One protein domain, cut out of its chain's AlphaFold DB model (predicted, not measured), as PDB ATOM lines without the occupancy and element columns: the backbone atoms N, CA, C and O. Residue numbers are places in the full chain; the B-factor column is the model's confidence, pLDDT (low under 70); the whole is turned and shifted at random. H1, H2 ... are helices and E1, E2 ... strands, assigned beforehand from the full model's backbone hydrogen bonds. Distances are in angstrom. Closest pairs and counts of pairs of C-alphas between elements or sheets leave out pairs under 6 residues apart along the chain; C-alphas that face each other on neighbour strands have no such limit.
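Overview. This is residues 3 to 67 of the 68 residues of an uncharacterized protein of Candidatus Yonathbacteria bacterium RIFCSPLOWO2_01_FULL_43_27 (UniProt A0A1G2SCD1). What would one see first? A strongly twisted, curled sheet of four strands has one helix, H1, packed slantwise over one face near one end, while the far end of the E2 and E3 hairpin reaches out beyond the helix. The strands follow each other as a meander, each the antiparallel neighbour of the one before, in the order E1 - E2 - E3 - E4. What is it built of, and how large is it? The printed part has 65 residues, with one named helix and then four named strands, and its class is mixed, helices and strands. It is compact, with a radius of gyration of the C-alphas of 11.8 A and spans of 34 by 25 by 15 A.

Arrangement. How are the inner strands joined? E2, residues 36 to 42, and E3, residues 47 to 54, form an antiparallel hairpin at 159 degrees, with N 53 and O 37 2.7 A apart, within hydrogen-bond range. What are the edge strands? E4, residues 59 to 66, forms a hairpin with E3, antiparallel at 160 degrees, with N 48 and O 65 2.8 A apart; E4 bends by 57 degrees at residue 62. E1, residues 31 to 33, forms a hairpin with E2, antiparallel at 148 degrees, with N 38 and O 31 2.7 A apart, and E1 and E4 are apart. Where is the helix? H1, residues 14 to 26, is on the sheet at a height of 10.0 A, over E2 and only just not over E1, on which 2 of its C-alphas fall. It runs slantwise to the strands, at 51 degrees to E2 on the local plane, and the closest C-alphas of H1 and E2 are those of Gly 16 and Tyr 37, 6.8 A apart. Every O i to N i+4 pair in H1 is within hydrogen-bond range.

Along the chain. Where do the strands run? E1 covers residues 31 to 33 over 6.6 A, E2 residues 36 to 42 over 19.7 A, E3 residues 47 to 54 over 22.0 A and E4 residues 59 to 66 over 20.1 A. E4 ends at C-alpha 66, (164.888, 171.553, 247.225). Where is H1? It begins at C-alpha 14, (175.711, 162.130, 219.956), and ends at C-alpha 26, (180.162, 175.941, 231.458), 18.5 A away.

Size, cuts and confidence. How far does it reach? The two C-alphas farthest apart are those of Lys 9 and Gly 45, at 35.5 A. Is anything missing or long? The printed part has no cut, and the four links between named elements are tight. Where is confidence low? The mean pLDDT of the printed part is 77.5, with residues 5 to 9, 16 and 23 to 29 under 70.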
ATOM      1  N   LYS A   3     182.604 158.433 222.350       74.62
ATOM      2  CA  LYS A   3     183.221 158.303 223.683       74.62
ATOM      3  C   LYS A   3     183.008 159.572 224.507       74.62
ATOM      4  O   LYS A   3     183.150 160.682 224.004       74.62
ATOM      5  N   CYS A   4     182.701 159.403 225.790       70.50
ATOM      6  CA  CYS A   4     182.521 160.483 226.753       70.50
ATOM      7  C   CYS A   4     183.716 161.455 226.728       70.50
ATOM      8  O   CYS A   4     184.831 161.028 227.027       70.50
ATOM      9  N   PRO A   5     183.506 162.760 226.483       69.12
ATOM     10  CA  PRO A   5     184.600 163.727 226.424       69.12
ATOM     11  C   PRO A   5     185.182 164.066 227.807       69.12
ATOM     12  O   PRO A   5     186.259 164.639 227.876       69.12
ATOM     13  N   LYS A   6     184.493 163.715 228.905       66.94
ATOM     14  CA  LYS A   6     184.940 163.980 230.283       66.94
ATOM     15  C   LYS A   6     185.783 162.847 230.877       66.94
ATOM     16  O   LYS A   6     186.742 163.114 231.581       66.94
ATOM     17  N   CYS A   7     185.406 161.588 230.641       68.31
ATOM     18  CA  CYS A   7     186.088 160.432 231.235       68.31
ATOM     19  C   CYS A   7     186.715 159.475 230.215       68.31
ATOM     20  O   CYS A   7     187.440 158.578 230.623       68.31
ATOM     21  N   GLY A   8     186.406 159.593 228.917       68.50
ATOM     22  CA  GLY A   8     186.924 158.719 227.853       68.50
ATOM     23  C   GLY A   8     186.473 157.251 227.906       68.50
ATOM     24  O   GLY A   8     186.747 156.504 226.968       68.50
ATOM     25  N   LYS A   9     185.779 156.832 228.974       68.19
ATOM     26  CA  LYS A   9     185.485 155.421 229.284       68.19
ATOM     27  C   LYS A   9     184.139 154.919 228.763       68.19
ATOM     28  O   LYS A   9     184.034 153.761 228.384       68.19
ATOM     29  N   HIS A  10     183.118 155.770 228.723       70.38
ATOM     30  CA  HIS A  10     181.754 155.356 228.371       70.38
ATOM     31  C   HIS A  10     181.356 155.812 226.966       70.38
ATOM     32  O   HIS A  10     181.743 156.900 226.536       70.38
ATOM     33  N   LEU A  11     180.554 155.001 226.273       70.50
ATOM     34  CA  LEU A  11     179.916 155.370 225.011       70.50
ATOM     35  C   LEU A  11     178.596 156.088 225.289       70.50
ATOM     36  O   LEU A  11     177.765 155.617 226.057       70.50
ATOM     37  N   VAL A  12     178.400 157.230 224.644       71.31
ATOM     38  CA  VAL A  12     177.197 158.050 224.771       71.31
ATOM     39  C   VAL A  12     176.583 158.336 223.411       71.31
ATOM     40  O   VAL A  12     177.239 158.281 222.369       71.31
ATOM     41  N   SER A  13     175.289 158.648 223.393       74.88
ATOM     42  CA  SER A  13     174.650 159.169 222.185       74.88
ATOM     43  C   SER A  13     175.288 160.501 221.768       74.88
ATOM     44  O   SER A  13     175.899 161.194 222.585       74.88
ATOM     45  N   ARG A  14     175.143 160.880 220.493       75.19
ATOM     46  CA  ARG A  14     175.711 162.130 219.956       75.19
ATOM     47  C   ARG A  14     175.170 163.367 220.691       75.19
ATOM     48  O   ARG A  14     175.920 164.295 220.987       75.19
ATOM     49  N   ASP A  15     173.892 163.337 221.074       71.25
ATOM     50  CA  ASP A  15     173.281 164.356 221.934       71.25
ATOM     51  C   ASP A  15     173.893 164.393 223.335       71.25
ATOM     52  O   ASP A  15     174.194 165.471 223.854       71.25
ATOM     53  N   GLY A  16     174.123 163.221 223.939       69.75
ATOM     54  CA  GLY A  16     174.819 163.105 225.219       69.75
ATOM     55  C   GLY A  16     176.234 163.676 225.146       69.75
ATOM     56  O   GLY A  16     176.608 164.494 225.983       69.75
ATOM     57  N   TYR A  17     176.987 163.338 224.097       76.75
ATOM     58  CA  TYR A  17     178.329 163.867 223.845       76.75
ATOM     59  C   TYR A  17     178.337 165.399 223.765       76.75
ATOM     60  O   TYR A  17     179.091 166.052 224.491       76.75
ATOM     61  N   ARG A  18     177.460 165.992 222.940       76.31
ATOM     62  CA  ARG A  18     177.371 167.453 222.770       76.31
ATOM     63  C   ARG A  18     177.004 168.153 224.081       76.31
ATOM     64  O   ARG A  18     177.592 169.189 224.395       76.31
ATOM     65  N   ARG A  19     176.079 167.590 224.868       70.69
ATOM     66  CA  ARG A  19     175.697 168.134 226.184       70.69
ATOM     67  C   ARG A  19     176.830 168.049 227.196       70.69
ATOM     68  O   ARG A  19     177.091 169.041 227.862       70.69
ATOM     69  N   VAL A  20     177.535 166.922 227.282       72.75
ATOM     70  CA  VAL A  20     178.682 166.767 228.195       72.75
ATOM     71  C   VAL A  20     179.794 167.736 227.817       72.75
ATOM     72  O   VAL A  20     180.328 168.412 228.690       72.75
ATOM     73  N   LYS A  21     180.111 167.848 226.522       70.56
ATOM     74  CA  LYS A  21     181.124 168.781 226.016       70.56
ATOM     75  C   LYS A  21     180.763 170.231 226.345       70.56
ATOM     76  O   LYS A  21     181.613 170.976 226.816       70.56
ATOM     77  N   ARG A  22     179.493 170.614 226.162       71.75
ATOM     78  CA  ARG A  22     178.997 171.942 226.549       71.75
ATOM     79  C   ARG A  22     179.085 172.135 228.061       71.75
ATOM     80  O   ARG A  22     179.657 173.117 228.502       71.75
ATOM     81  N   CYS A  23     178.608 171.176 228.848       69.31
ATOM     82  CA  CYS A  23     178.650 171.233 230.306       69.31
ATOM     83  C   CYS A  23     180.062 171.322 230.881       69.31
ATOM     84  O   CYS A  23     180.256 172.041 231.853       69.31
ATOM     85  N   HIS A  24     181.040 170.654 230.271       62.62
ATOM     86  CA  HIS A  24     182.445 170.784 230.643       62.62
ATOM     87  C   HIS A  24     182.950 172.225 230.473       62.62
ATOM     88  O   HIS A  24     183.710 172.703 231.304       62.62
ATOM     89  N   ALA A  25     182.499 172.933 229.434       59.50
ATOM     90  CA  ALA A  25     182.882 174.323 229.187       59.50
ATOM     91  C   ALA A  25     182.179 175.332 230.119       59.50
ATOM     92  O   ALA A  25     182.762 176.363 230.429       59.50
ATOM     93  N   VAL A  26     180.951 175.047 230.574       56.19
ATOM     94  CA  VAL A  26     180.162 175.941 231.458       56.19
ATOM     95  C   VAL A  26     180.079 175.482 232.925       56.19
ATOM     96  O   VAL A  26     179.276 176.014 233.683       56.19
ATOM     97  N   GLY A  27     180.875 174.497 233.354       57.88
ATOM     98  CA  GLY A  27     180.927 174.068 234.764       57.88
ATOM     99  C   GLY A  27     179.681 173.320 235.264       57.88
ATOM    100  O   GLY A  27     179.383 173.314 236.454       57.88
ATOM    101  N   CYS A  28     178.938 172.674 234.367       66.25
ATOM    102  CA  CYS A  28     177.712 171.954 234.701       66.25
ATOM    103  C   CYS A  28     177.982 170.506 235.180       66.25
ATOM    104  O   CYS A  28     178.865 169.800 234.678       66.25
ATOM    105  N   THR A  29     177.169 170.014 236.122       69.44
ATOM    106  CA  THR A  29     177.255 168.665 236.711       69.44
ATOM    107  C   THR A  29     176.531 167.609 235.864       69.44
ATOM    108  O   THR A  29     175.423 167.171 236.177       69.44
ATOM    109  N   VAL A  30     177.187 167.156 234.789       73.12
ATOM    110  CA  VAL A  30     176.809 165.931 234.053       73.12
ATOM    111  C   VAL A  30     177.631 164.739 234.548       73.12
ATOM    112  O   VAL A  30     178.860 164.817 234.655       73.12
ATOM    113  N   HIS A  31     176.953 163.622 234.809       74.12
ATOM    114  CA  HIS A  31     177.536 162.326 235.158       74.12
ATOM    115  C   HIS A  31     177.194 161.289 234.098       74.12
ATOM    116  O   HIS A  31     176.027 161.080 233.800       74.12
ATOM    117  N   ILE A  32     178.197 160.619 233.538       75.94
ATOM    118  CA  ILE A  32     177.977 159.577 232.530       75.94
ATOM    119  C   ILE A  32     177.911 158.222 233.229       75.94
ATOM    120  O   ILE A  32     178.729 157.954 234.104       75.94
ATOM    121  N   THR A  33     176.944 157.395 232.845       71.50
ATOM    122  CA  THR A  33     176.759 156.028 233.344       71.50
ATOM    123  C   THR A  33     176.818 155.055 232.166       71.50
ATOM    124  O   THR A  33     176.721 155.458 231.010       71.50
ATOM    125  N   GLU A  34     176.948 153.754 232.421       75.31
ATOM    126  CA  GLU A  34     176.899 152.744 231.347       75.31
ATOM    127  C   GLU A  34     175.553 152.731 230.606       75.31
ATOM    128  O   GLU A  34     175.474 152.358 229.439       75.31
ATOM    129  N   LYS A  35     174.488 153.182 231.276       77.12
ATOM    130  CA  LYS A  35     173.122 153.214 230.743       77.12
ATOM    131  C   LYS A  35     172.819 154.492 229.956       77.12
ATOM    132  O   LYS A  35     171.786 154.548 229.284       77.12
ATOM    133  N   GLY A  36     173.684 155.509 230.021       81.69
ATOM    134  CA  GLY A  36     173.484 156.809 229.387       81.69
ATOM    135  C   GLY A  36     174.194 157.938 230.133       81.69
ATOM    136  O   GLY A  36     175.407 157.918 230.327       81.69
ATOM    137  N   TYR A  37     173.462 158.979 230.517       82.56
ATOM    138  CA  TYR A  37     174.021 160.086 231.290       82.56
ATOM    139  C   TYR A  37     172.965 160.726 232.182       82.56
ATOM    140  O   TYR A  37     171.780 160.702 231.875       82.56
ATOM    141  N   SER A  38     173.399 161.352 233.266       85.38
ATOM    142  CA  SER A  38     172.569 162.136 234.166       85.38
ATOM    143  C   SER A  38     173.024 163.586 234.231       85.38
ATOM    144  O   SER A  38     174.211 163.884 234.103       85.38
ATOM    145  N   PHE A  39     172.075 164.497 234.405       83.25
ATOM    146  CA  PHE A  39     172.302 165.938 234.460       83.25
ATOM    147  C   PHE A  39     171.343 166.585 235.458       83.25
ATOM    148  O   PHE A  39     170.296 166.017 235.764       83.25
ATOM    149  N   LEU A  40     171.711 167.753 235.984       84.00
ATOM    150  CA  LEU A  40     170.791 168.579 236.762       84.00
ATOM    151  C   LEU A  40     169.951 169.446 235.816       84.00
ATOM    152  O   LEU A  40     170.493 170.038 234.881       84.00
ATOM    153  N   ARG A  41     168.642 169.530 236.057       83.62
ATOM    154  CA  ARG A  41     167.733 170.494 235.420       83.62
ATOM    155  C   ARG A  41     166.932 171.239 236.483       83.62
ATOM    156  O   ARG A  41     166.725 170.702 237.567       83.62
ATOM    157  N   GLY A  42     166.457 172.441 236.162       81.69
ATOM    158  CA  GLY A  42     165.435 173.099 236.979       81.69
ATOM    159  C   GLY A  42     164.152 172.266 236.974       81.69
ATOM    160  O   GLY A  42     163.700 171.854 235.903       81.69
ATOM    161  N   GLY A  43     163.636 171.957 238.161       82.25
ATOM    162  CA  GLY A  43     162.342 171.313 238.362       82.25
ATOM    163  C   GLY A  43     161.227 172.343 238.551       82.25
ATOM    164  O   GLY A  43     161.412 173.534 238.306       82.25
ATOM    165  N   ALA A  44     160.055 171.886 238.993       82.69
ATOM    166  CA  ALA A  44     158.959 172.782 239.354       82.69
ATOM    167  C   ALA A  44     159.256 173.509 240.680       82.69
ATOM    168  O   ALA A  44     159.722 172.897 241.645       82.69
ATOM    169  N   GLY A  45     158.962 174.811 240.737       85.69
ATOM    170  CA  GLY A  45     159.236 175.649 241.909       85.69
ATOM    171  C   GLY A  45     160.734 175.791 242.209       85.69
ATOM    172  O   GLY A  45     161.557 175.821 241.299       85.69
ATOM    173  N   ASN A  46     161.093 175.834 243.495       87.31
ATOM    174  CA  ASN A  46     162.482 175.925 243.963       87.31
ATOM    175  C   ASN A  46     163.142 174.542 244.026       87.31
ATOM    176  O   ASN A  46     163.708 174.167 245.056       87.31
ATOM    177  N   THR A  47     163.039 173.751 242.957       88.19
ATOM    178  CA  THR A  47     163.649 172.420 242.914       88.19
ATOM    179  C   THR A  47     164.643 172.256 241.776       88.19
ATOM    180  O   THR A  47     164.535 172.857 240.710       88.19
ATOM    181  N   VAL A  48     165.634 171.401 242.009       87.38
ATOM    182  CA  VAL A  48     166.584 170.929 241.003       87.38
ATOM    183  C   VAL A  48     166.433 169.421 240.899       87.38
ATOM    184  O   VAL A  48     166.455 168.718 241.900       87.38
ATOM    185  N   GLU A  49     166.305 168.889 239.693       87.44
ATOM    186  CA  GLU A  49     166.141 167.457 239.454       87.44
ATOM    187  C   GLU A  49     167.402 166.884 238.813       87.44
ATOM    188  O   GLU A  49     167.882 167.392 237.801       87.44
ATOM    189  N   ARG A  50     167.929 165.783 239.356       87.00
ATOM    190  CA  ARG A  50     168.885 164.935 238.644       87.00
ATOM    191  C   ARG A  50     168.108 163.985 237.747       87.00
ATOM    192  O   ARG A  50     167.463 163.064 238.239       87.00
ATOM    193  N   VAL A  51     168.213 164.184 236.442       87.94
ATOM    194  CA  VAL A  51     167.556 163.366 235.419       87.94
ATOM    195  C   VAL A  51     168.586 162.480 234.752       87.94
ATOM    196  O   VAL A  51     169.613 162.981 234.307       87.94
ATOM    197  N   GLU A  52     168.321 161.181 234.664       87.88
ATOM    198  CA  GLU A  52     169.051 160.249 233.809       87.88
ATOM    199  C   GLU A  52     168.351 160.132 232.458       87.88
ATOM    200  O   GLU A  52     167.158 159.839 232.389       87.88
ATOM    201  N   LYS A  53     169.102 160.333 231.377       85.56
ATOM    202  CA  LYS A  53     168.693 160.001 230.021       85.56
ATOM    203  C   LYS A  53     169.456 158.776 229.551       85.56
ATOM    204  O   LYS A  53     170.680 158.797 229.400       85.56
ATOM    205  N   THR A  54     168.709 157.710 229.315       84.69
ATOM    206  CA  THR A  54     169.240 156.453 228.787       84.69
ATOM    207  C   THR A  54     169.657 156.585 227.323       84.69
ATOM    208  O   THR A  54     169.196 157.479 226.606       84.69
ATOM    209  N   LEU A  55     170.493 155.658 226.849       77.56
ATOM    210  CA  LEU A  55     170.905 155.587 225.439       77.56
ATOM    211  C   LEU A  55     169.717 155.458 224.470       77.56
ATOM    212  O   LEU A  55     169.788 155.968 223.355       77.56
ATOM    213  N   ASN A  56     168.606 154.872 224.926       81.94
ATOM    214  CA  ASN A  56     167.369 154.705 224.155       81.94
ATOM    215  C   ASN A  56     166.465 155.952 224.188       81.94
ATOM    216  O   ASN A  56     165.307 155.894 223.784       81.94
ATOM    217  N   GLY A  57     166.949 157.072 224.732       78.31
ATOM    218  CA  GLY A  57     166.230 158.343 224.772       78.31
ATOM    219  C   GLY A  57     165.208 158.482 225.902       78.31
ATOM    220  O   GLY A  57     164.695 159.583 226.089       78.31
ATOM    221  N   ARG A  58     164.947 157.428 226.694       86.06
ATOM    222  CA  ARG A  58     164.076 157.517 227.879       86.06
ATOM    223  C   ARG A  58     164.726 158.376 228.954       86.06
ATOM    224  O   ARG A  58     165.904 158.175 229.259       86.06
ATOM    225  N   GLU A  59     163.942 159.275 229.536       89.12
ATOM    226  CA  GLU A  59     164.334 160.120 230.662       89.12
ATOM    227  C   GLU A  59     163.674 159.623 231.953       89.12
ATOM    228  O   GLU A  59     162.513 159.215 231.951       89.12
ATOM    229  N   LYS A  60     164.420 159.648 233.056       90.38
ATOM    230  CA  LYS A  60     163.947 159.296 234.395       90.38
ATOM    231  C   LYS A  60     164.517 160.278 235.411       90.38
ATOM    232  O   LYS A  60     165.726 160.493 235.451       90.38
ATOM    233  N   VAL A  61     163.668 160.834 236.271       90.00
ATOM    234  CA  VAL A  61     164.129 161.608 237.430       90.00
ATOM    235  C   VAL A  61     164.713 160.631 238.455       90.00
ATOM    236  O   VAL A  61     164.034 159.712 238.905       90.00
ATOM    237  N   LEU A  62     165.993 160.795 238.784       88.12
ATOM    238  CA  LEU A  62     166.684 160.002 239.800       88.12
ATOM    239  C   LEU A  62     166.496 160.587 241.198       88.12
ATOM    240  O   LEU A  62     166.383 159.841 242.165       88.12
ATOM    241  N   LYS A  63     166.529 161.918 241.312       88.44
ATOM    242  CA  LYS A  63     166.408 162.625 242.588       88.44
ATOM    243  C   LYS A  63     165.975 164.069 242.366       88.44
ATOM    244  O   LYS A  63     166.459 164.696 241.428       88.44
ATOM    245  N   THR A  64     165.158 164.592 243.267       89.50
ATOM    246  CA  THR A  64     164.785 166.009 243.329       89.50
ATOM    247  C   THR A  64     165.410 166.628 244.578       89.50
ATOM    248  O   THR A  64     165.409 166.018 245.647       89.50
ATOM    249  N   TYR A  65     165.995 167.810 244.430       85.25
ATOM    250  CA  TYR A  65     166.600 168.619 245.483       85.25
ATOM    251  C   TYR A  65     165.754 169.873 245.664       85.25
ATOM    252  O   TYR A  65     165.351 170.476 244.673       85.25
ATOM    253  N   TYR A  66     165.517 170.276 246.906       85.38
ATOM    254  CA  TYR A  66     164.888 171.553 247.225       85.38
ATOM    255  C   TYR A  66     165.986 172.595 247.431       85.38
ATOM    256  O   TYR A  66     167.005 172.307 248.053       85.38
ATOM    257  N   THR A  67     165.788 173.778 246.865       77.00
ATOM    258  CA  THR A  67     166.725 174.914 246.929       77.00
ATOM    259  C   THR A  67     166.235 176.000 247.890       77.00
ATOM    260  O   THR A  67     166.534 177.172 247.693       77.00
TER     261      THR A  67